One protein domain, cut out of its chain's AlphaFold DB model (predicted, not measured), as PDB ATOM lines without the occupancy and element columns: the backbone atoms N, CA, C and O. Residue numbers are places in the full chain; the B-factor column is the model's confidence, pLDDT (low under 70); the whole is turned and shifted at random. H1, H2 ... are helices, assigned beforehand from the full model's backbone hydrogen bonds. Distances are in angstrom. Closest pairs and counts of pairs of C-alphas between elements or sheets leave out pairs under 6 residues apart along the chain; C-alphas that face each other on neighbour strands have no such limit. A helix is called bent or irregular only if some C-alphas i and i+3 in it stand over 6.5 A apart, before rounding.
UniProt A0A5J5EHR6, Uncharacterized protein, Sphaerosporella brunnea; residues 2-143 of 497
ATOM      1  N   GLN A   2      44.172   5.500  16.439       72.75
ATOM      2  CA  GLN A   2      43.868   5.492  14.994       72.75
ATOM      3  C   GLN A   2      43.274   6.798  14.407       72.75
ATOM      4  O   GLN A   2      43.779   7.228  13.373       72.75
ATOM      5  N   PRO A   3      42.290   7.489  15.030       83.38
ATOM      6  CA  PRO A   3      41.740   8.717  14.441       83.38
ATOM      7  C   PRO A   3      42.754   9.870  14.408       83.38
ATOM      8  O   PRO A   3      42.754  10.654  13.468       83.38
ATOM      9  N   ALA A   4      43.669   9.943  15.381       86.44
ATOM     10  CA  ALA A   4      44.686  10.993  15.434       86.44
ATOM     11  C   ALA A   4      45.731  10.855  14.309       86.44
ATOM     12  O   ALA A   4      46.140  11.854  13.724       86.44
ATOM     13  N   LEU A   5      46.125   9.623  13.964       87.62
ATOM     14  CA  LEU A   5      47.023   9.352  12.830       87.62
ATOM     15  C   LEU A   5      46.369   9.709  11.490       87.62
ATOM     16  O   LEU A   5      47.017  10.258  10.597       87.62
ATOM     17  N   LEU A   6      45.070   9.433  11.365       89.06
ATOM     18  CA  LEU A   6      44.308   9.743  10.161       89.06
ATOM     19  C   LEU A   6      44.171  11.262   9.981       89.06
ATOM     20  O   LEU A   6      44.469  11.769   8.908       89.06
ATOM     21  N   VAL A   7      43.853  11.996  11.052       91.69
ATOM     22  CA  VAL A   7      43.798  13.470  11.035       91.69
ATOM     23  C   VAL A   7      45.173  14.095  10.765       91.69
ATOM     24  O   VAL A   7      45.286  15.019   9.968       91.69
ATOM     25  N   SER A   8      46.244  13.587  11.380       90.62
ATOM     26  CA  SER A   8      47.600  14.106  11.147       90.62
ATOM     27  C   SER A   8      48.044  13.925   9.689       90.62
ATOM     28  O   SER A   8      48.546  14.857   9.058       90.62
ATOM     29  N   SER A   9      47.796  12.746   9.110       91.25
ATOM     30  CA  SER A   9      48.154  12.467   7.716       91.25
ATOM     31  C   SER A   9      47.320  13.262   6.707       91.25
ATOM     32  O   SER A   9      47.879  13.716   5.710       91.25
ATOM     33  N   THR A  10      46.022  13.493   6.951       91.94
ATOM     34  CA  THR A  10      45.199  14.338   6.065       91.94
ATOM     35  C   THR A  10      45.654  15.794   6.088       91.94
ATOM     36  O   THR A  10      45.781  16.397   5.024       91.94
ATOM     37  N   ILE A  11      45.973  16.338   7.266       93.44
ATOM     38  CA  ILE A  11      46.548  17.687   7.397       93.44
ATOM     39  C   ILE A  11      47.883  17.773   6.647       93.44
ATOM     40  O   ILE A  11      48.106  18.729   5.906       93.44
ATOM     41  N   GLY A  12      48.742  16.757   6.780       92.06
ATOM     42  CA  GLY A  12      50.014  16.687   6.060       92.06
ATOM     43  C   GLY A  12      49.845  16.738   4.538       92.06
ATOM     44  O   GLY A  12      50.518  17.521   3.873       92.06
ATOM     45  N   ILE A  13      48.901  15.967   3.986       92.12
ATOM     46  CA  ILE A  13      48.603  15.982   2.544       92.12
ATOM     47  C   ILE A  13      48.088  17.356   2.105       92.12
ATOM     48  O   ILE A  13      48.566  17.885   1.103       92.12
ATOM     49  N   LEU A  14      47.156  17.956   2.854       93.06
ATOM     50  CA  LEU A  14      46.616  19.282   2.531       93.06
ATOM     51  C   LEU A  14      47.706  20.357   2.520       93.06
ATOM     52  O   LEU A  14      47.726  21.189   1.617       93.06
ATOM     53  N   LEU A  15      48.635  20.314   3.476       93.19
ATOM     54  CA  LEU A  15      49.746  21.259   3.554       93.19
ATOM     55  C   LEU A  15      50.681  21.120   2.346       93.19
ATOM     56  O   LEU A  15      51.030  22.122   1.722       93.19
ATOM     57  N   VAL A  16      51.042  19.889   1.965       91.19
ATOM     58  CA  VAL A  16      51.886  19.641   0.783       91.19
ATOM     59  C   VAL A  16      51.187  20.091  -0.503       91.19
ATOM     60  O   VAL A  16      51.810  20.737  -1.344       91.19
ATOM     61  N   MET A  17      49.889  19.815  -0.646       89.69
ATOM     62  CA  MET A  17      49.105  20.259  -1.802       89.69
ATOM     63  C   MET A  17      48.982  21.786  -1.865       89.69
ATOM     64  O   MET A  17      49.117  22.358  -2.944       89.69
ATOM     65  N   ALA A  18      48.790  22.457  -0.726       90.00
ATOM     66  CA  ALA A  18      48.770  23.917  -0.656       90.00
ATOM     67  C   ALA A  18      50.127  24.522  -1.050       90.00
ATOM     68  O   ALA A  18      50.173  25.489  -1.809       90.00
ATOM     69  N   ALA A  19      51.234  23.919  -0.601       87.38
ATOM     70  CA  ALA A  19      52.578  24.340  -0.987       87.38
ATOM     71  C   ALA A  19      52.816  24.192  -2.500       87.38
ATOM     72  O   ALA A  19      53.347  25.109  -3.126       87.38
ATOM     73  N   PHE A  20      52.375  23.084  -3.112       85.94
ATOM     74  CA  PHE A  20      52.434  22.917  -4.568       85.94
ATOM     75  C   PHE A  20      51.547  23.917  -5.308       85.94
ATOM     76  O   PHE A  20      52.000  24.510  -6.284       85.94
ATOM     77  N   GLY A  21      50.324  24.155  -4.830       85.81
ATOM     78  CA  GLY A  21      49.422  25.149  -5.414       85.81
ATOM     79  C   GLY A  21      50.028  26.554  -5.410       85.81
ATOM     80  O   GLY A  21      50.009  27.236  -6.433       85.81
ATOM     81  N   TYR A  22      50.650  26.952  -4.298       84.75
ATOM     82  CA  TYR A  22      51.349  28.233  -4.184       84.75
ATOM     83  C   TYR A  22      52.560  28.333  -5.128       84.75
ATOM     84  O   TYR A  22      52.752  29.345  -5.808       84.75
ATOM     85  N   LEU A  23      53.361  27.266  -5.224       81.56
ATOM     86  CA  LEU A  23      54.483  27.201  -6.165       81.56
ATOM     87  C   LEU A  23      54.023  27.238  -7.629       81.56
ATOM     88  O   LEU A  23      54.756  27.740  -8.474       81.56
ATOM     89  N   TRP A  24      52.829  26.730  -7.936       79.88
ATOM     90  CA  TRP A  24      52.307  26.695  -9.302       79.88
ATOM     91  C   TRP A  24      51.672  28.018  -9.740       79.88
ATOM     92  O   TRP A  24      51.864  28.432 -10.882       79.88
ATOM     93  N   GLN A  25      50.955  28.701  -8.840       77.06
ATOM     94  CA  GLN A  25      50.288  29.979  -9.128       77.06
ATOM     95  C   GLN A  25      51.258  31.141  -9.350       77.06
ATOM     96  O   GLN A  25      50.931  32.084 -10.064       77.06
ATOM     97  N   THR A  26      52.445  31.096  -8.743       65.38
ATOM     98  CA  THR A  26      53.448  32.151  -8.922       65.38
ATOM     99  C   THR A  26      54.126  31.989 -10.276       65.38
ATOM    100  O   THR A  26      54.928  31.076 -10.489       65.38
ATOM    101  N   ASN A  27      53.761  32.852 -11.222       62.22
ATOM    102  CA  ASN A  27      54.348  32.844 -12.551       62.22
ATOM    103  C   ASN A  27      55.810  33.301 -12.466       62.22
ATOM    104  O   ASN A  27      56.123  34.291 -11.807       62.22
ATOM    105  N   ILE A  28      56.722  32.575 -13.120       59.84
ATOM    106  CA  ILE A  28      58.170  32.857 -13.053       59.84
ATOM    107  C   ILE A  28      58.492  34.248 -13.620       59.84
ATOM    108  O   ILE A  28      59.500  34.846 -13.256       59.84
ATOM    109  N   HIS A  29      57.656  34.738 -14.534       55.00
ATOM    110  CA  HIS A  29      57.920  35.945 -15.311       55.00
ATOM    111  C   HIS A  29      57.465  37.235 -14.618       55.00
ATOM    112  O   HIS A  29      57.942  38.303 -14.990       55.00
ATOM    113  N   ASP A  30      56.605  37.147 -13.599       59.78
ATOM    114  CA  ASP A  30      55.991  38.335 -12.996       59.78
ATOM    115  C   ASP A  30      56.834  38.940 -11.864       59.78
ATOM    116  O   ASP A  30      56.773  40.146 -11.639       59.78
ATOM    117  N   ASP A  31      57.647  38.136 -11.160       64.88
ATOM    118  CA  ASP A  31      58.477  38.640 -10.061       64.88
ATOM    119  C   ASP A  31      59.827  37.893  -9.926       64.88
ATOM    120  O   ASP A  31      59.864  36.718  -9.514       64.88
ATOM    121  N   PRO A  32      60.968  38.563 -10.206       64.62
ATOM    122  CA  PRO A  32      62.299  37.986 -10.020       64.62
ATOM    123  C   PRO A  32      62.617  37.678  -8.546       64.62
ATOM    124  O   PRO A  32      63.498  36.862  -8.269       64.62
ATOM    125  N   ASN A  33      61.895  38.272  -7.589       69.06
ATOM    126  CA  ASN A  33      62.090  38.045  -6.157       69.06
ATOM    127  C   ASN A  33      61.227  36.919  -5.575       69.06
ATOM    128  O   ASN A  33      61.392  36.596  -4.391       69.06
ATOM    129  N   SER A  34      60.361  36.292  -6.376       76.31
ATOM    130  CA  SER A  34      59.498  35.208  -5.909       76.31
ATOM    131  C   SER A  34      60.302  34.017  -5.361       76.31
ATOM    132  O   SER A  34      61.415  33.706  -5.804       76.31
ATOM    133  N   LEU A  35      59.729  33.304  -4.383       78.44
ATOM    134  CA  LEU A  35      60.337  32.092  -3.812       78.44
ATOM    135  C   LEU A  35      60.627  31.036  -4.890       78.44
ATOM    136  O   LEU A  35      61.651  30.357  -4.823       78.44
ATOM    137  N   ARG A  36      59.765  30.940  -5.909       75.94
ATOM    138  CA  ARG A  36      59.938  30.039  -7.053       75.94
ATOM    139  C   ARG A  36      61.191  30.386  -7.857       75.94
ATOM    140  O   ARG A  36      61.990  29.488  -8.118       75.94
ATOM    141  N   SER A  37      61.403  31.664  -8.180       75.12
ATOM    142  CA  SER A  37      62.609  32.130  -8.877       75.12
ATOM    143  C   SER A  37      63.870  31.831  -8.062       75.12
ATOM    144  O   SER A  37      64.837  31.298  -8.599       75.12
ATOM    145  N   ARG A  38      63.846  32.040  -6.738       79.25
ATOM    146  CA  ARG A  38      64.982  31.701  -5.857       79.25
ATOM    147  C   ARG A  38      65.304  30.205  -5.842       79.25
ATOM    148  O   ARG A  38      66.472  29.835  -5.921       79.25
ATOM    149  N   ILE A  39      64.286  29.348  -5.753       82.25
ATOM    150  CA  ILE A  39      64.462  27.887  -5.780       82.25
ATOM    151  C   ILE A  39      65.005  27.436  -7.144       82.25
ATOM    152  O   ILE A  39      65.907  26.595  -7.194       82.25
ATOM    153  N   ALA A  40      64.496  28.017  -8.234       80.25
ATOM    154  CA  ALA A  40      64.952  27.722  -9.586       80.25
ATOM    155  C   ALA A  40      66.415  28.138  -9.807       80.25
ATOM    156  O   ALA A  40      67.190  27.350 -10.341       80.25
ATOM    157  N   LEU A  41      66.822  29.315  -9.317       77.88
ATOM    158  CA  LEU A  41      68.199  29.817  -9.424       77.88
ATOM    159  C   LEU A  41      69.227  28.935  -8.698       77.88
ATOM    160  O   LEU A  41      70.379  28.867  -9.115       77.88
ATOM    161  N   ILE A  42      68.824  28.239  -7.630       83.25
ATOM    162  CA  ILE A  42      69.693  27.318  -6.873       83.25
ATOM    163  C   ILE A  42      69.692  25.904  -7.506       83.25
ATOM    164  O   ILE A  42      70.281  24.974  -6.962       83.25
ATOM    165  N   ASN A  43      69.028  25.699  -8.654       76.50
ATOM    166  CA  ASN A  43      68.742  24.372  -9.225       76.50
ATOM    167  C   ASN A  43      68.025  23.430  -8.231       76.50
ATOM    168  O   ASN A  43      68.059  22.205  -8.361       76.50
ATOM    169  N   GLY A  44      67.344  24.005  -7.235       82.00
ATOM    170  CA  GLY A  44      66.715  23.282  -6.135       82.00
ATOM    171  C   GLY A  44      65.345  22.702  -6.478       82.00
ATOM    172  O   GLY A  44      64.822  21.908  -5.700       82.00
ATOM    173  N   THR A  45      64.761  23.052  -7.630       84.12
ATOM    174  CA  THR A  45      63.394  22.651  -8.008       84.12
ATOM    175  C   THR A  45      63.210  21.136  -7.966       84.12
ATOM    176  O   THR A  45      62.255  20.647  -7.369       84.12
ATOM    177  N   LYS A  46      64.168  20.376  -8.514       84.88
ATOM    178  CA  LYS A  46      64.121  18.905  -8.506       84.88
ATOM    179  C   LYS A  46      64.166  18.347  -7.082       84.88
ATOM    180  O   LYS A  46      63.383  17.463  -6.751       84.88
ATOM    181  N   SER A  47      65.036  18.893  -6.232       86.06
ATOM    182  CA  SER A  47      65.191  18.464  -4.838       86.06
ATOM    183  C   SER A  47      63.950  18.767  -3.997       86.06
ATOM    184  O   SER A  47      63.510  17.911  -3.234       86.06
ATOM    185  N   VAL A  48      63.347  19.948  -4.167       87.81
ATOM    186  CA  VAL A  48      62.122  20.344  -3.453       87.81
ATOM    187  C   VAL A  48      60.941  19.468  -3.874       87.81
ATOM    188  O   VAL A  48      60.241  18.940  -3.012       87.81
ATOM    189  N   VAL A  49      60.751  19.243  -5.180       87.12
ATOM    190  CA  VAL A  49      59.684  18.367  -5.694       87.12
ATOM    191  C   VAL A  49      59.888  16.922  -5.231       87.12
ATOM    192  O   VAL A  49      58.933  16.275  -4.798       87.12
ATOM    193  N   ALA A  50      61.125  16.420  -5.246       88.44
ATOM    194  CA  ALA A  50      61.442  15.081  -4.758       88.44
ATOM    195  C   ALA A  50      61.160  14.929  -3.253       88.44
ATOM    196  O   ALA A  50      60.536  13.945  -2.849       88.44
ATOM    197  N   ALA A  51      61.556  15.909  -2.434       88.69
ATOM    198  CA  ALA A  51      61.307  15.912  -0.993       88.69
ATOM    199  C   ALA A  51      59.805  15.980  -0.670       88.69
ATOM    200  O   ALA A  51      59.304  15.178   0.120       88.69
ATOM    201  N   ALA A  52      59.064  16.872  -1.331       89.00
ATOM    202  CA  ALA A  52      57.617  16.990  -1.168       89.00
ATOM    203  C   ALA A  52      56.883  15.715  -1.626       89.00
ATOM    204  O   ALA A  52      55.975  15.239  -0.945       89.00
ATOM    205  N   SER A  53      57.322  15.097  -2.726       89.94
ATOM    206  CA  SER A  53      56.792  13.812  -3.190       89.94
ATOM    207  C   SER A  53      57.079  12.660  -2.216       89.94
ATOM    208  O   SER A  53      56.232  11.784  -2.028       89.94
ATOM    209  N   ALA A  54      58.259  12.636  -1.591       89.50
ATOM    210  CA  ALA A  54      58.595  11.645  -0.570       89.50
ATOM    211  C   ALA A  54      57.715  11.811   0.679       89.50
ATOM    212  O   ALA A  54      57.189  10.822   1.195       89.50
ATOM    213  N   LEU A  55      57.487  13.054   1.114       90.81
ATOM    214  CA  LEU A  55      56.600  13.364   2.235       90.81
ATOM    215  C   LEU A  55      55.151  12.948   1.941       90.81
ATOM    216  O   LEU A  55      54.519  12.290   2.765       90.81
ATOM    217  N   LEU A  56      54.652  13.242   0.737       90.31
ATOM    218  CA  LEU A  56      53.313  12.846   0.297       90.31
ATOM    219  C   LEU A  56      53.157  11.315   0.302       90.31
ATOM    220  O   LEU A  56      52.168  10.794   0.822       90.31
ATOM    221  N   ARG A  57      54.163  10.578  -0.188       89.88
ATOM    222  CA  ARG A  57      54.191   9.104  -0.135       89.88
ATOM    223  C   ARG A  57      54.188   8.562   1.295       89.88
ATOM    224  O   ARG A  57      53.501   7.573   1.558       89.88
ATOM    225  N   ALA A  58      54.902   9.202   2.221       90.88
ATOM    226  CA  ALA A  58      54.888   8.816   3.630       90.88
ATOM    227  C   ALA A  58      53.491   9.005   4.249       90.88
ATOM    228  O   ALA A  58      52.966   8.077   4.867       90.88
ATOM    229  N   CYS A  59      52.847  10.153   4.015       92.19
ATOM    230  CA  CYS A  59      51.486  10.414   4.492       92.19
ATOM    231  C   CYS A  59      50.464   9.422   3.911       92.19
ATOM    232  O   CYS A  59      49.653   8.875   4.660       92.19
ATOM    233  N   LEU A  60      50.534   9.133   2.606       91.50
ATOM    234  CA  LEU A  60      49.667   8.142   1.960       91.50
ATOM    235  C   LEU A  60      49.889   6.729   2.507       91.50
ATOM    236  O   LEU A  60      48.923   6.004   2.724       91.50
ATOM    237  N   SER A  61      51.136   6.341   2.782       90.62
ATOM    238  CA  SER A  61      51.446   5.021   3.351       90.62
ATOM    239  C   SER A  61      50.816   4.841   4.735       90.62
ATOM    240  O   SER A  61      50.269   3.778   5.032       90.62
ATOM    241  N   VAL A  62      50.825   5.897   5.560       91.62
ATOM    242  CA  VAL A  62      50.139   5.903   6.863       91.62
ATOM    243  C   VAL A  62      48.626   5.754   6.679       91.62
ATOM    244  O   VAL A  62      48.018   4.923   7.354       91.62
ATOM    245  N   GLN A  63      48.018   6.485   5.738       91.75
ATOM    246  CA  GLN A  63      46.578   6.391   5.464       91.75
ATOM    247  C   GLN A  63      46.165   5.012   4.956       91.75
ATOM    248  O   GLN A  63      45.269   4.396   5.533       91.75
ATOM    249  N   VAL A  64      46.851   4.488   3.939       92.38
ATOM    250  CA  VAL A  64      46.600   3.146   3.397       92.38
ATOM    251  C   VAL A  64      46.739   2.098   4.499       92.38
ATOM    252  O   VAL A  64      45.873   1.233   4.622       92.38
ATOM    253  N   GLY A  65      47.758   2.220   5.356       91.62
ATOM    254  CA  GLY A  65      47.922   1.370   6.533       91.62
ATOM    255  C   GLY A  65      46.710   1.426   7.464       91.62
ATOM    256  O   GLY A  65      46.150   0.385   7.800       91.62
ATOM    257  N   THR A  66      46.239   2.625   7.829       91.81
ATOM    258  CA  THR A  66      45.042   2.773   8.680       91.81
ATOM    259  C   THR A  66      43.772   2.219   8.032       91.81
ATOM    260  O   THR A  66      42.984   1.558   8.709       91.81
ATOM    261  N   CYS A  67      43.593   2.405   6.723       92.06
ATOM    262  CA  CYS A  67      42.468   1.841   5.984       92.06
ATOM    263  C   CYS A  67      42.524   0.310   5.935       92.06
ATOM    264  O   CYS A  67      41.480  -0.328   6.039       92.06
ATOM    265  N   CYS A  68      43.714  -0.294   5.850       92.25
ATOM    266  CA  CYS A  68      43.873  -1.748   5.938       92.25
ATOM    267  C   CYS A  68      43.444  -2.284   7.316       92.25
ATOM    268  O   CYS A  68      42.756  -3.301   7.383       92.25
ATOM    269  N   LEU A  69      43.760  -1.581   8.413       92.06
ATOM    270  CA  LEU A  69      43.298  -1.961   9.760       92.06
ATOM    271  C   LEU A  69      41.760  -1.916   9.872       92.06
ATOM    272  O   LEU A  69      41.136  -2.815  10.449       92.06
ATOM    273  N   MET A  70      41.138  -0.876   9.301       91.56
ATOM    274  CA  MET A  70      39.676  -0.750   9.242       91.56
ATOM    275  C   MET A  70      39.057  -1.850   8.376       91.56
ATOM    276  O   MET A  70      38.072  -2.467   8.778       91.56
ATOM    277  N   LEU A  71      39.668  -2.150   7.229       92.12
ATOM    278  CA  LEU A  71      39.223  -3.198   6.318       92.12
ATOM    279  C   LEU A  71      39.294  -4.585   6.958       92.12
ATOM    280  O   LEU A  71      38.352  -5.358   6.816       92.12
ATOM    281  N   ALA A  72      40.363  -4.889   7.699       90.94
ATOM    282  CA  ALA A  72      40.469  -6.139   8.447       90.94
ATOM    283  C   ALA A  72      39.313  -6.284   9.443       90.94
ATOM    284  O   ALA A  72      38.685  -7.337   9.515       90.94
ATOM    285  N   THR A  73      38.993  -5.211  10.170       91.12
ATOM    286  CA  THR A  73      37.882  -5.200  11.134       91.12
ATOM    287  C   THR A  73      36.531  -5.389  10.437       91.12
ATOM    288  O   THR A  73      35.751  -6.246  10.845       91.12
ATOM    289  N   LEU A  74      36.292  -4.682   9.328       90.69
ATOM    290  CA  LEU A  74      35.077  -4.828   8.523       90.69
ATOM    291  C   LEU A  74      34.931  -6.243   7.940       90.69
ATOM    292  O   LEU A  74      33.828  -6.793   7.897       90.69
ATOM    293  N   ALA A  75      36.037  -6.848   7.501       89.38
ATOM    294  CA  ALA A  75      36.037  -8.190   6.937       89.38
ATOM    295  C   ALA A  75      35.622  -9.252   7.973       89.38
ATOM    296  O   ALA A  75      34.896 -10.192   7.623       89.38
ATOM    297  N   PHE A  76      36.023  -9.070   9.240       88.88
ATOM    298  CA  PHE A  76      35.550  -9.883  10.365       88.88
ATOM    299  C   PHE A  76      34.067  -9.671  10.651       88.88
ATOM    300  O   PHE A  76      33.334 -10.648  10.757       88.88
ATOM    301  N   GLU A  77      33.609  -8.422  10.737       90.31
ATOM    302  CA  GLU A  77      32.205  -8.118  11.049       90.31
ATOM    303  C   GLU A  77      31.229  -8.681  10.010       90.31
ATOM    304  O   GLU A  77      30.114  -9.077  10.342       90.31
ATOM    305  N   LYS A  78      31.640  -8.736   8.739       87.75
ATOM    306  CA  LYS A  78      30.810  -9.248   7.641       87.75
ATOM    307  C   LYS A  78      30.954 -10.755   7.396       87.75
ATOM    308  O   LYS A  78      30.390 -11.236   6.416       87.75
ATOM    309  N   ASN A  79      31.680 -11.497   8.243       84.69
ATOM    310  CA  ASN A  79      31.965 -12.931   8.064       84.69
ATOM    311  C   ASN A  79      32.560 -13.265   6.679       84.69
ATOM    312  O   ASN A  79      32.297 -14.315   6.098       84.69
ATOM    313  N   THR A  80      33.372 -12.355   6.133       83.69
ATOM    314  CA  THR A  80      33.991 -12.492   4.798       83.69
ATOM    315  C   THR A  80      35.367 -13.161   4.842       83.69
ATOM    316  O   THR A  80      36.106 -13.102   3.865       83.69
ATOM    317  N   VAL A  81      35.729 -13.792   5.964       88.69
ATOM    318  CA  VAL A  81      37.031 -14.439   6.194       88.69
ATOM    319  C   VAL A  81      36.808 -15.919   6.509       88.69
ATOM    320  O   VAL A  81      35.980 -16.262   7.350       88.69
ATOM    321  N   LEU A  82      37.548 -16.806   5.840       88.62
ATOM    322  CA  LEU A  82      37.541 -18.244   6.129       88.62
ATOM    323  C   LEU A  82      38.164 -18.515   7.505       88.62
ATOM    324  O   LEU A  82      39.153 -17.886   7.872       88.62
ATOM    325  N   LEU A  83      37.656 -19.510   8.239       89.25
ATOM    326  CA  LEU A  83      38.147 -19.838   9.586       89.25
ATOM    327  C   LEU A  83      39.662 -20.133   9.616       89.25
ATOM    328  O   LEU A  83      40.343 -19.767  10.567       89.25
ATOM    329  N   ARG A  84      40.196 -20.726   8.536       91.44
ATOM    330  CA  ARG A  84      41.635 -20.977   8.343       91.44
ATOM    331  C   ARG A  84      42.478 -19.693   8.366       91.44
ATOM    332  O   ARG A  84      43.591 -19.719   8.878       91.44
ATOM    333  N   ASP A  85      41.948 -18.589   7.844       91.81
ATOM    334  CA  ASP A  85      42.675 -17.323   7.689       91.81
ATOM    335  C   ASP A  85      42.330 -16.307   8.795       91.81
ATOM    336  O   ASP A  85      42.913 -15.222   8.863       91.81
ATOM    337  N   ALA A  86      41.413 -16.659   9.704       89.88
ATOM    338  CA  ALA A  86      40.980 -15.802  10.807       89.88
ATOM    339  C   ALA A  86      42.139 -15.423  11.746       89.88
ATOM    340  O   ALA A  86      42.213 -14.287  12.208       89.88
ATOM    341  N   ALA A  87      43.082 -16.338  11.992       91.56
ATOM    342  CA  ALA A  87      44.260 -16.045  12.808       91.56
ATOM    343  C   ALA A  87      45.194 -15.016  12.142       91.56
ATOM    344  O   ALA A  87      45.712 -14.129  12.811       91.56
ATOM    345  N   ALA A  88      45.376 -15.084  10.819       89.75
ATOM    346  CA  ALA A  88      46.194 -14.111  10.094       89.75
ATOM    347  C   ALA A  88      45.522 -12.729  10.062       89.75
ATOM    348  O   ALA A  88      46.157 -11.715  10.351       89.75
ATOM    349  N   MET A  89      44.213 -12.685   9.791       88.50
ATOM    350  CA  MET A  89      43.462 -11.427   9.760       88.50
ATOM    351  C   MET A  89      43.394 -10.752  11.136       88.50
ATOM    352  O   MET A  89      43.356  -9.523  11.200       88.50
ATOM    353  N   SER A  90      43.406 -11.506  12.244       91.06
ATOM    354  CA  SER A  90      43.385 -10.918  13.591       91.06
ATOM    355  C   SER A  90      44.693 -10.194  13.901       91.06
ATOM    356  O   SER A  90      44.661  -9.084  14.430       91.06
ATOM    357  N   ILE A  91      45.829 -10.755  13.471       91.19
ATOM    358  CA  ILE A  91      47.145 -10.107  13.547       91.19
ATOM    359  C   ILE A  91      47.136  -8.817  12.721       91.19
ATOM    360  O   ILE A  91      47.588  -7.772  13.190       91.19
ATOM    361  N   TYR A  92      46.542  -8.847  11.527       90.25
ATOM    362  CA  TYR A  92      46.460  -7.679  10.653       90.25
ATOM    363  C   TYR A  92      45.597  -6.525  11.191       90.25
ATOM    364  O   TYR A  92      45.681  -5.421  10.664       90.25
ATOM    365  N   ARG A  93      44.793  -6.723  12.247       87.06
ATOM    366  CA  ARG A  93      44.096  -5.617  12.938       87.06
ATOM    367  C   ARG A  93      45.020  -4.792  13.834       87.06
ATOM    368  O   ARG A  93      44.672  -3.664  14.182       87.06
ATOM    369  N   TYR A  94      46.170  -5.350  14.206       86.88
ATOM    370  CA  TYR A  94      47.132  -4.726  15.115       86.88
ATOM    371  C   TYR A  94      48.484  -4.441  14.450       86.88
ATOM    372  O   TYR A  94      49.226  -3.591  14.938       86.88
ATOM    373  N   ALA A  95      48.787  -5.096  13.327       87.38
ATOM    374  CA  ALA A  95      50.004  -4.888  12.550       87.38
ATOM    375  C   ALA A  95      49.725  -4.127  11.245       87.38
ATOM    376  O   ALA A  95      48.763  -4.418  10.533       87.38
ATOM    377  N   THR A  96      50.594  -3.178  10.892       82.38
ATOM    378  CA  THR A  96      50.564  -2.515   9.583       82.38
ATOM    379  C   THR A  96      50.830  -3.534   8.482       82.38
ATOM    380  O   THR A  96      51.872  -4.184   8.451       82.38
ATOM    381  N   CYS A  97      49.867  -3.686   7.575       85.88
ATOM    382  CA  CYS A  97      49.917  -4.684   6.513       85.88
ATOM    383  C   CYS A  97      49.730  -4.036   5.149       85.88
ATOM    384  O   CYS A  97      49.081  -2.998   5.018       85.88
ATOM    385  N   SER A  98      50.314  -4.664   4.131       88.25
ATOM    386  CA  SER A  98      50.158  -4.234   2.745       88.25
ATOM    387  C   SER A  98      48.783  -4.669   2.217       88.25
ATOM    388  O   SER A  98      48.357  -5.790   2.507       88.25
ATOM    389  N   PRO A  99      48.097  -3.858   1.393       89.44
ATOM    390  CA  PRO A  99      46.838  -4.255   0.754       89.44
ATOM    391  C   PRO A  99      46.934  -5.608   0.025       89.44
ATOM    392  O   PRO A  99      46.008  -6.416   0.056       89.44
ATOM    393  N   TRP A 100      48.101  -5.896  -0.557       90.50
ATOM    394  CA  TRP A 100      48.377  -7.127  -1.297       90.50
ATOM    395  C   TRP A 100      48.360  -8.383  -0.426       90.50
ATOM    396  O   TRP A 100      47.872  -9.424  -0.860       90.50
ATOM    397  N   THR A 101      48.840  -8.301   0.819       90.75
ATOM    398  CA  THR A 101      48.836  -9.458   1.728       90.75
ATOM    399  C   THR A 101      47.425  -9.793   2.210       90.75
ATOM    400  O   THR A 101      47.138 -10.947   2.514       90.75
ATOM    401  N   MET A 102      46.514  -8.810   2.215       89.06
ATOM    402  CA  MET A 102      45.094  -9.011   2.529       89.06
ATOM    403  C   MET A 102      44.263  -9.512   1.344       89.06
ATOM    404  O   MET A 102      43.152 -10.001   1.549       89.06
ATOM    405  N   ALA A 103      44.776  -9.432   0.114       90.75
ATOM    406  CA  ALA A 103      44.008  -9.793  -1.072       90.75
ATOM    407  C   ALA A 103      43.611 -11.273  -1.091       90.75
ATOM    408  O   ALA A 103      42.448 -11.583  -1.337       90.75
ATOM    409  N   PHE A 104      44.532 -12.190  -0.777       90.38
ATOM    410  CA  PHE A 104      44.249 -13.629  -0.818       90.38
ATOM    411  C   PHE A 104      43.211 -14.087   0.227       90.38
ATOM    412  O   PHE A 104      42.243 -14.740  -0.180       90.38
ATOM    413  N   PRO A 105      43.324 -13.717   1.524       88.62
ATOM    414  CA  PRO A 105      42.316 -14.067   2.531       88.62
ATOM    415  C   PRO A 105      40.925 -13.513   2.201       88.62
ATOM    416  O   PRO A 105      39.918 -14.216   2.312       88.62
ATOM    417  N   VAL A 106      40.865 -12.253   1.750       88.75
ATOM    418  CA  VAL A 106      39.604 -11.578   1.419       88.75
ATOM    419  C   VAL A 106      38.964 -12.191   0.173       88.75
ATOM    420  O   VAL A 106      37.755 -12.424   0.158       88.75
ATOM    421  N   LEU A 107      39.746 -12.517  -0.861       90.12
ATOM    422  CA  LEU A 107      39.240 -13.156  -2.080       90.12
ATOM    423  C   LEU A 107      38.650 -14.543  -1.786       90.12
ATOM    424  O   LEU A 107      37.581 -14.885  -2.299       90.12
ATOM    425  N   GLY A 108      39.330 -15.322  -0.937       86.25
ATOM    426  CA  GLY A 108      38.881 -16.645  -0.512       86.25
ATOM    427  C   GLY A 108      37.535 -16.596   0.207       86.25
ATOM    428  O   GLY A 108      36.608 -17.315  -0.169       86.25
ATOM    429  N   GLY A 109      37.390 -15.719   1.203       83.50
ATOM    430  CA  GLY A 109      36.148 -15.635   1.971       83.50
ATOM    431  C   GLY A 109      35.004 -14.919   1.244       83.50
ATOM    432  O   GLY A 109      33.837 -15.259   1.443       83.50
ATOM    433  N   THR A 110      35.298 -14.023   0.299       84.88
ATOM    434  CA  THR A 110      34.264 -13.372  -0.523       84.88
ATOM    435  C   THR A 110      33.564 -14.346  -1.475       84.88
ATOM    436  O   THR A 110      32.357 -14.226  -1.688       84.88
ATOM    437  N   ARG A 111      34.271 -15.360  -2.001       84.81
ATOM    438  CA  ARG A 111      33.638 -16.433  -2.796       84.81
ATOM    439  C   ARG A 111      32.548 -17.167  -2.012       84.81
ATOM    440  O   ARG A 111      31.560 -17.588  -2.605       84.81
ATOM    441  N   VAL A 112      32.720 -17.288  -0.696       83.00
ATOM    442  CA  VAL A 112      31.773 -17.959   0.206       83.00
ATOM    443  C   VAL A 112      30.641 -17.015   0.618       83.00
ATOM    444  O   VAL A 112      29.474 -17.383   0.556       83.00
ATOM    445  N   SER A 113      30.973 -15.779   0.997       84.00
ATOM    446  CA  SER A 113      30.013 -14.797   1.516       84.00
ATOM    447  C   SER A 113      29.164 -14.099   0.433       84.00
ATOM    448  O   SER A 113      28.147 -13.492   0.771       84.00
ATOM    449  N   ARG A 114      29.572 -14.141  -0.847       84.69
ATOM    450  CA  ARG A 114      28.996 -13.373  -1.978       84.69
ATOM    451  C   ARG A 114      28.991 -11.840  -1.800       84.69
ATOM    452  O   ARG A 114      28.389 -11.140  -2.610       84.69
ATOM    453  N   ASN A 115      29.673 -11.291  -0.793       86.88
ATOM    454  CA  ASN A 115      29.751  -9.847  -0.565       86.88
ATOM    455  C   ASN A 115      30.998  -9.232  -1.223       86.88
ATOM    456  O   ASN A 115      32.111  -9.461  -0.769       86.88
ATOM    457  N   ILE A 116      30.815  -8.420  -2.267       89.19
ATOM    458  CA  ILE A 116      31.906  -7.894  -3.113       89.19
ATOM    459  C   ILE A 116      32.625  -6.680  -2.486       89.19
ATOM    460  O   ILE A 116      33.765  -6.383  -2.844       89.19
ATOM    461  N   VAL A 117      32.003  -5.994  -1.520       90.62
ATOM    462  CA  VAL A 117      32.522  -4.753  -0.907       90.62
ATOM    463  C   VAL A 117      33.984  -4.843  -0.427       90.62
ATOM    464  O   VAL A 117      34.770  -3.971  -0.801       90.62
ATOM    465  N   PRO A 118      34.409  -5.856   0.360       87.94
ATOM    466  CA  PRO A 118      35.785  -5.918   0.847       87.94
ATOM    467  C   PRO A 118      36.803  -6.146  -0.277       87.94
ATOM    468  O   PRO A 118      37.877  -5.554  -0.227       87.94
ATOM    469  N   ILE A 119      36.470  -6.914  -1.326       88.94
ATOM    470  CA  ILE A 119      37.335  -7.045  -2.513       88.94
ATOM    471  C   ILE A 119      37.523  -5.684  -3.180       88.94
ATOM    472  O   ILE A 119      38.647  -5.316  -3.508       88.94
ATOM    473  N   LEU A 120      36.435  -4.935  -3.375       91.31
ATOM    474  CA  LEU A 120      36.491  -3.636  -4.043       91.31
ATOM    475  C   LEU A 120      37.388  -2.662  -3.266       91.31
ATOM    476  O   LEU A 120      38.215  -1.978  -3.867       91.31
ATOM    477  N   LEU A 121      37.307  -2.671  -1.933       92.12
ATOM    478  CA  LEU A 121      38.191  -1.887  -1.068       92.12
ATOM    479  C   LEU A 121      39.657  -2.340  -1.141       92.12
ATOM    480  O   LEU A 121      40.536  -1.484  -1.194       92.12
ATOM    481  N   VAL A 122      39.942  -3.649  -1.190       92.38
ATOM    482  CA  VAL A 122      41.316  -4.147  -1.404       92.38
ATOM    483  C   VAL A 122      41.865  -3.654  -2.740       92.38
ATOM    484  O   VAL A 122      43.000  -3.176  -2.792       92.38
ATOM    485  N   VAL A 123      41.082  -3.753  -3.817       93.00
ATOM    486  CA  VAL A 123      41.499  -3.306  -5.156       93.00
ATOM    487  C   VAL A 123      41.754  -1.800  -5.160       93.00
ATOM    488  O   VAL A 123      42.782  -1.370  -5.673       93.00
ATOM    489  N   LEU A 124      40.878  -1.011  -4.530       93.56
ATOM    490  CA  LEU A 124      41.038   0.438  -4.396       93.56
ATOM    491  C   LEU A 124      42.298   0.810  -3.596       93.56
ATOM    492  O   LEU A 124      43.066   1.673  -4.008       93.56
ATOM    493  N   LEU A 125      42.550   0.154  -2.462       93.12
ATOM    494  CA  LEU A 125      43.749   0.414  -1.657       93.12
ATOM    495  C   LEU A 125      45.026  -0.010  -2.386       93.12
ATOM    496  O   LEU A 125      46.044   0.679  -2.310       93.12
ATOM    497  N   SER A 126      44.967  -1.120  -3.122       92.50
ATOM    498  CA  SER A 126      46.082  -1.605  -3.935       92.50
ATOM    499  C   SER A 126      46.377  -0.652  -5.093       92.50
ATOM    500  O   SER A 126      47.542  -0.351  -5.341       92.50
ATOM    501  N   SER A 127      45.350  -0.121  -5.764       92.31
ATOM    502  CA  SER A 127      45.533   0.846  -6.850       92.31
ATOM    503  C   SER A 127      46.115   2.163  -6.341       92.31
ATOM    504  O   SER A 127      47.060   2.664  -6.944       92.31
ATOM    505  N   VAL A 128      45.648   2.677  -5.197       91.75
ATOM    506  CA  VAL A 128      46.231   3.865  -4.548       91.75
ATOM    507  C   VAL A 128      47.691   3.621  -4.165       91.75
ATOM    508  O   VAL A 128      48.535   4.478  -4.422       91.75
ATOM    509  N   ALA A 129      48.020   2.453  -3.607       90.12
ATOM    510  CA  ALA A 129      49.397   2.107  -3.262       90.12
ATOM    511  C   ALA A 129      50.307   2.077  -4.503       90.12
ATOM    512  O   ALA A 129      51.394   2.651  -4.472       90.12
ATOM    513  N   VAL A 130      49.855   1.479  -5.609       90.94
ATOM    514  CA  VAL A 130      50.606   1.466  -6.876       90.94
ATOM    515  C   VAL A 130      50.745   2.876  -7.453       90.94
ATOM    516  O   VAL A 130      51.859   3.302  -7.748       90.94
ATOM    517  N   LEU A 131      49.650   3.634  -7.549       89.44
ATOM    518  CA  LEU A 131      49.660   5.018  -8.036       89.44
ATOM    519  C   LEU A 131      50.623   5.883  -7.222       89.44
ATOM    520  O   LEU A 131      51.405   6.633  -7.802       89.44
ATOM    521  N   SER A 132      50.642   5.723  -5.895       87.81
ATOM    522  CA  SER A 132      51.528   6.480  -5.006       87.81
ATOM    523  C   SER A 132      53.013   6.295  -5.333       87.81
ATOM    524  O   SER A 132      53.785   7.241  -5.181       87.81
ATOM    525  N   GLN A 133      53.420   5.123  -5.836       87.75
ATOM    526  CA  GLN A 133      54.805   4.866  -6.241       87.75
ATOM    527  C   GLN A 133      55.177   5.615  -7.526       87.75
ATOM    528  O   GLN A 133      56.333   5.990  -7.700       87.75
ATOM    529  N   VAL A 134      54.200   5.876  -8.398       89.00
ATOM    530  CA  VAL A 134      54.407   6.528  -9.699       89.00
ATOM    531  C   VAL A 134      54.282   8.055  -9.608       89.00
ATOM    532  O   VAL A 134      54.861   8.765 -10.429       89.00
ATOM    533  N   VAL A 135      53.611   8.588  -8.576       87.25
ATOM    534  CA  VAL A 135      53.415  10.040  -8.363       87.25
ATOM    535  C   VAL A 135      54.724  10.829  -8.436       87.25
ATOM    536  O   VAL A 135      54.757  11.898  -9.039       87.25
ATOM    537  N   SER A 136      55.821  10.316  -7.871       83.38
ATOM    538  CA  SER A 136      57.116  11.008  -7.935       83.38
ATOM    539  C   SER A 136      57.658  11.138  -9.345       83.38
ATOM    540  O   SER A 136      58.261  12.149  -9.682       83.38
ATOM    541  N   THR A 137      57.446  10.111 -10.158       85.06
ATOM    542  CA  THR A 137      57.916  10.077 -11.537       85.06
ATOM    543  C   THR A 137      57.074  11.009 -12.394       85.06
ATOM    544  O   THR A 137      57.637  11.782 -13.154       85.06
ATOM    545  N   ILE A 138      55.750  11.014 -12.212       86.25
ATOM    546  CA  ILE A 138      54.845  11.930 -12.924       86.25
ATOM    547  C   ILE A 138      55.191  13.388 -12.597       86.25
ATOM    548  O   ILE A 138      55.367  14.186 -13.511       86.25
ATOM    549  N   LEU A 139      55.378  13.720 -11.314       83.69
ATOM    550  CA  LEU A 139      55.761  15.073 -10.885       83.69
ATOM    551  C   LEU A 139      57.126  15.515 -11.431       83.69
ATOM    552  O   LEU A 139      57.332  16.698 -11.674       83.69
ATOM    553  N   LEU A 140      58.072  14.586 -11.599       84.44
ATOM    554  CA  LEU A 140      59.384  14.892 -12.168       84.44
ATOM    555  C   LEU A 140      59.365  14.973 -13.698       84.44
ATOM    556  O   LEU A 140      60.163  15.719 -14.256       84.44
ATOM    557  N   LEU A 141      58.484  14.227 -14.369       87.19
ATOM    558  CA  LEU A 141      58.320  14.266 -15.827       87.19
ATOM    559  C   LEU A 141      57.686  15.573 -16.306       87.19
ATOM    560  O   LEU A 141      57.995  16.028 -17.401       87.19
ATOM    561  N   ASP A 142      56.842  16.184 -15.477       83.38
ATOM    562  CA  ASP A 142      56.212  17.472 -15.776       83.38
ATOM    563  C   ASP A 142      57.185  18.665 -15.645       83.38
ATOM    564  O   ASP A 142      56.906  19.783 -16.080       83.38
ATOM    565  N   LEU A 143      58.376  18.449 -15.070       81.25
ATOM    566  CA  LEU A 143      59.397  19.488 -14.966       81.25
ATOM    567  C   LEU A 143      60.096  19.695 -16.310       81.25
ATOM    568  O   LEU A 143      61.010  18.960 -16.684       81.25
TER     569      LEU A 143
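This is residues 2 to 143 of the 497 residues of an uncharacterized protein of Sphaerosporella brunnea (UniProt A0A5J5EHR6). The model is a long rod of helices built along H3, with H6 running antiparallel and almost in line beside much of it and H1 beside it on a different side. At one end of the rod the shorter H4 and H5 fold back beside the last part of H3 and the first part of H6; at the other end lies little H2 with the link that leads to it. The printed part has 142 residues with six named helices, H1 to H6 in chain order, and no named strand; the class is all helix. The whole is loose, with a radius of gyration of the C-alphas of 20.0 A, and spans 65 by 29 by 19 A.

Find C-alpha 2 at (43.868, 5.492, 14.994); from there H1, residues 2 to 25, runs 35.0 A. H2 holds residues 35 to 41 and is 9.9 A long. Look next at C-alpha 45, at (63.394, 22.651, -8.008), where H3, residues 45 to 77, begins its 47.8 A. H4, residues 83 to 92, measures 14.8 A and is irregular: C-alphas 84 and 87 are 7.2 A apart. H5, residues 99 to 113, measures 19.9 A and is only just irregular, with C-alphas 101 and 104 6.7 A apart. H6, residues 117 to 141, runs 35.4 A to C-alpha 141 at (58.320, 14.266, -15.827); it is only just irregular, with C-alphas 133 and 136 6.8 A apart, and has a kink of 41 degrees near residue 134.

Start at H3, the hub, which touches four helices. H1 touches residues 52 to 66 of H3 alone, at a shallow tilt of 30 degrees, opposite ways; their closest C-alphas, of Ser 9 and Cys 59, are 5.1 A apart. H3, H4, H5 and H6 form an up-and-down bundle, each helix running against the one before it. H6 touches H3 at a shallow tilt of 4 degrees, closest at the C-alphas of Ser 53 and Ser 136, 5.5 A. The hairpin of H5 and H6 comes closest at the C-alphas of Pro 99 and Ser 126, 5.4 A. H4 and H5, also a hairpin, only just touch, with 3 pairs of C-alphas within 8 A, closest at Asp 85 and Pro 105, 6.1 A. H2 is close to H3 but not clearly touching; H1 and H6 are apart. Each O i to N i+4 pair is within hydrogen-bond range in H1, H2 and H3, against 4 of 6 in H4, 8 of 11 in H5 and 18 of 21 in H6.

Look from Pro 32 to Leu 83 for the two C-alphas farthest apart, 65.7 A. The printed part has no cut, and no link is long. The mean pLDDT of the printed part is 86.4; residues 26 to 33 are under 70.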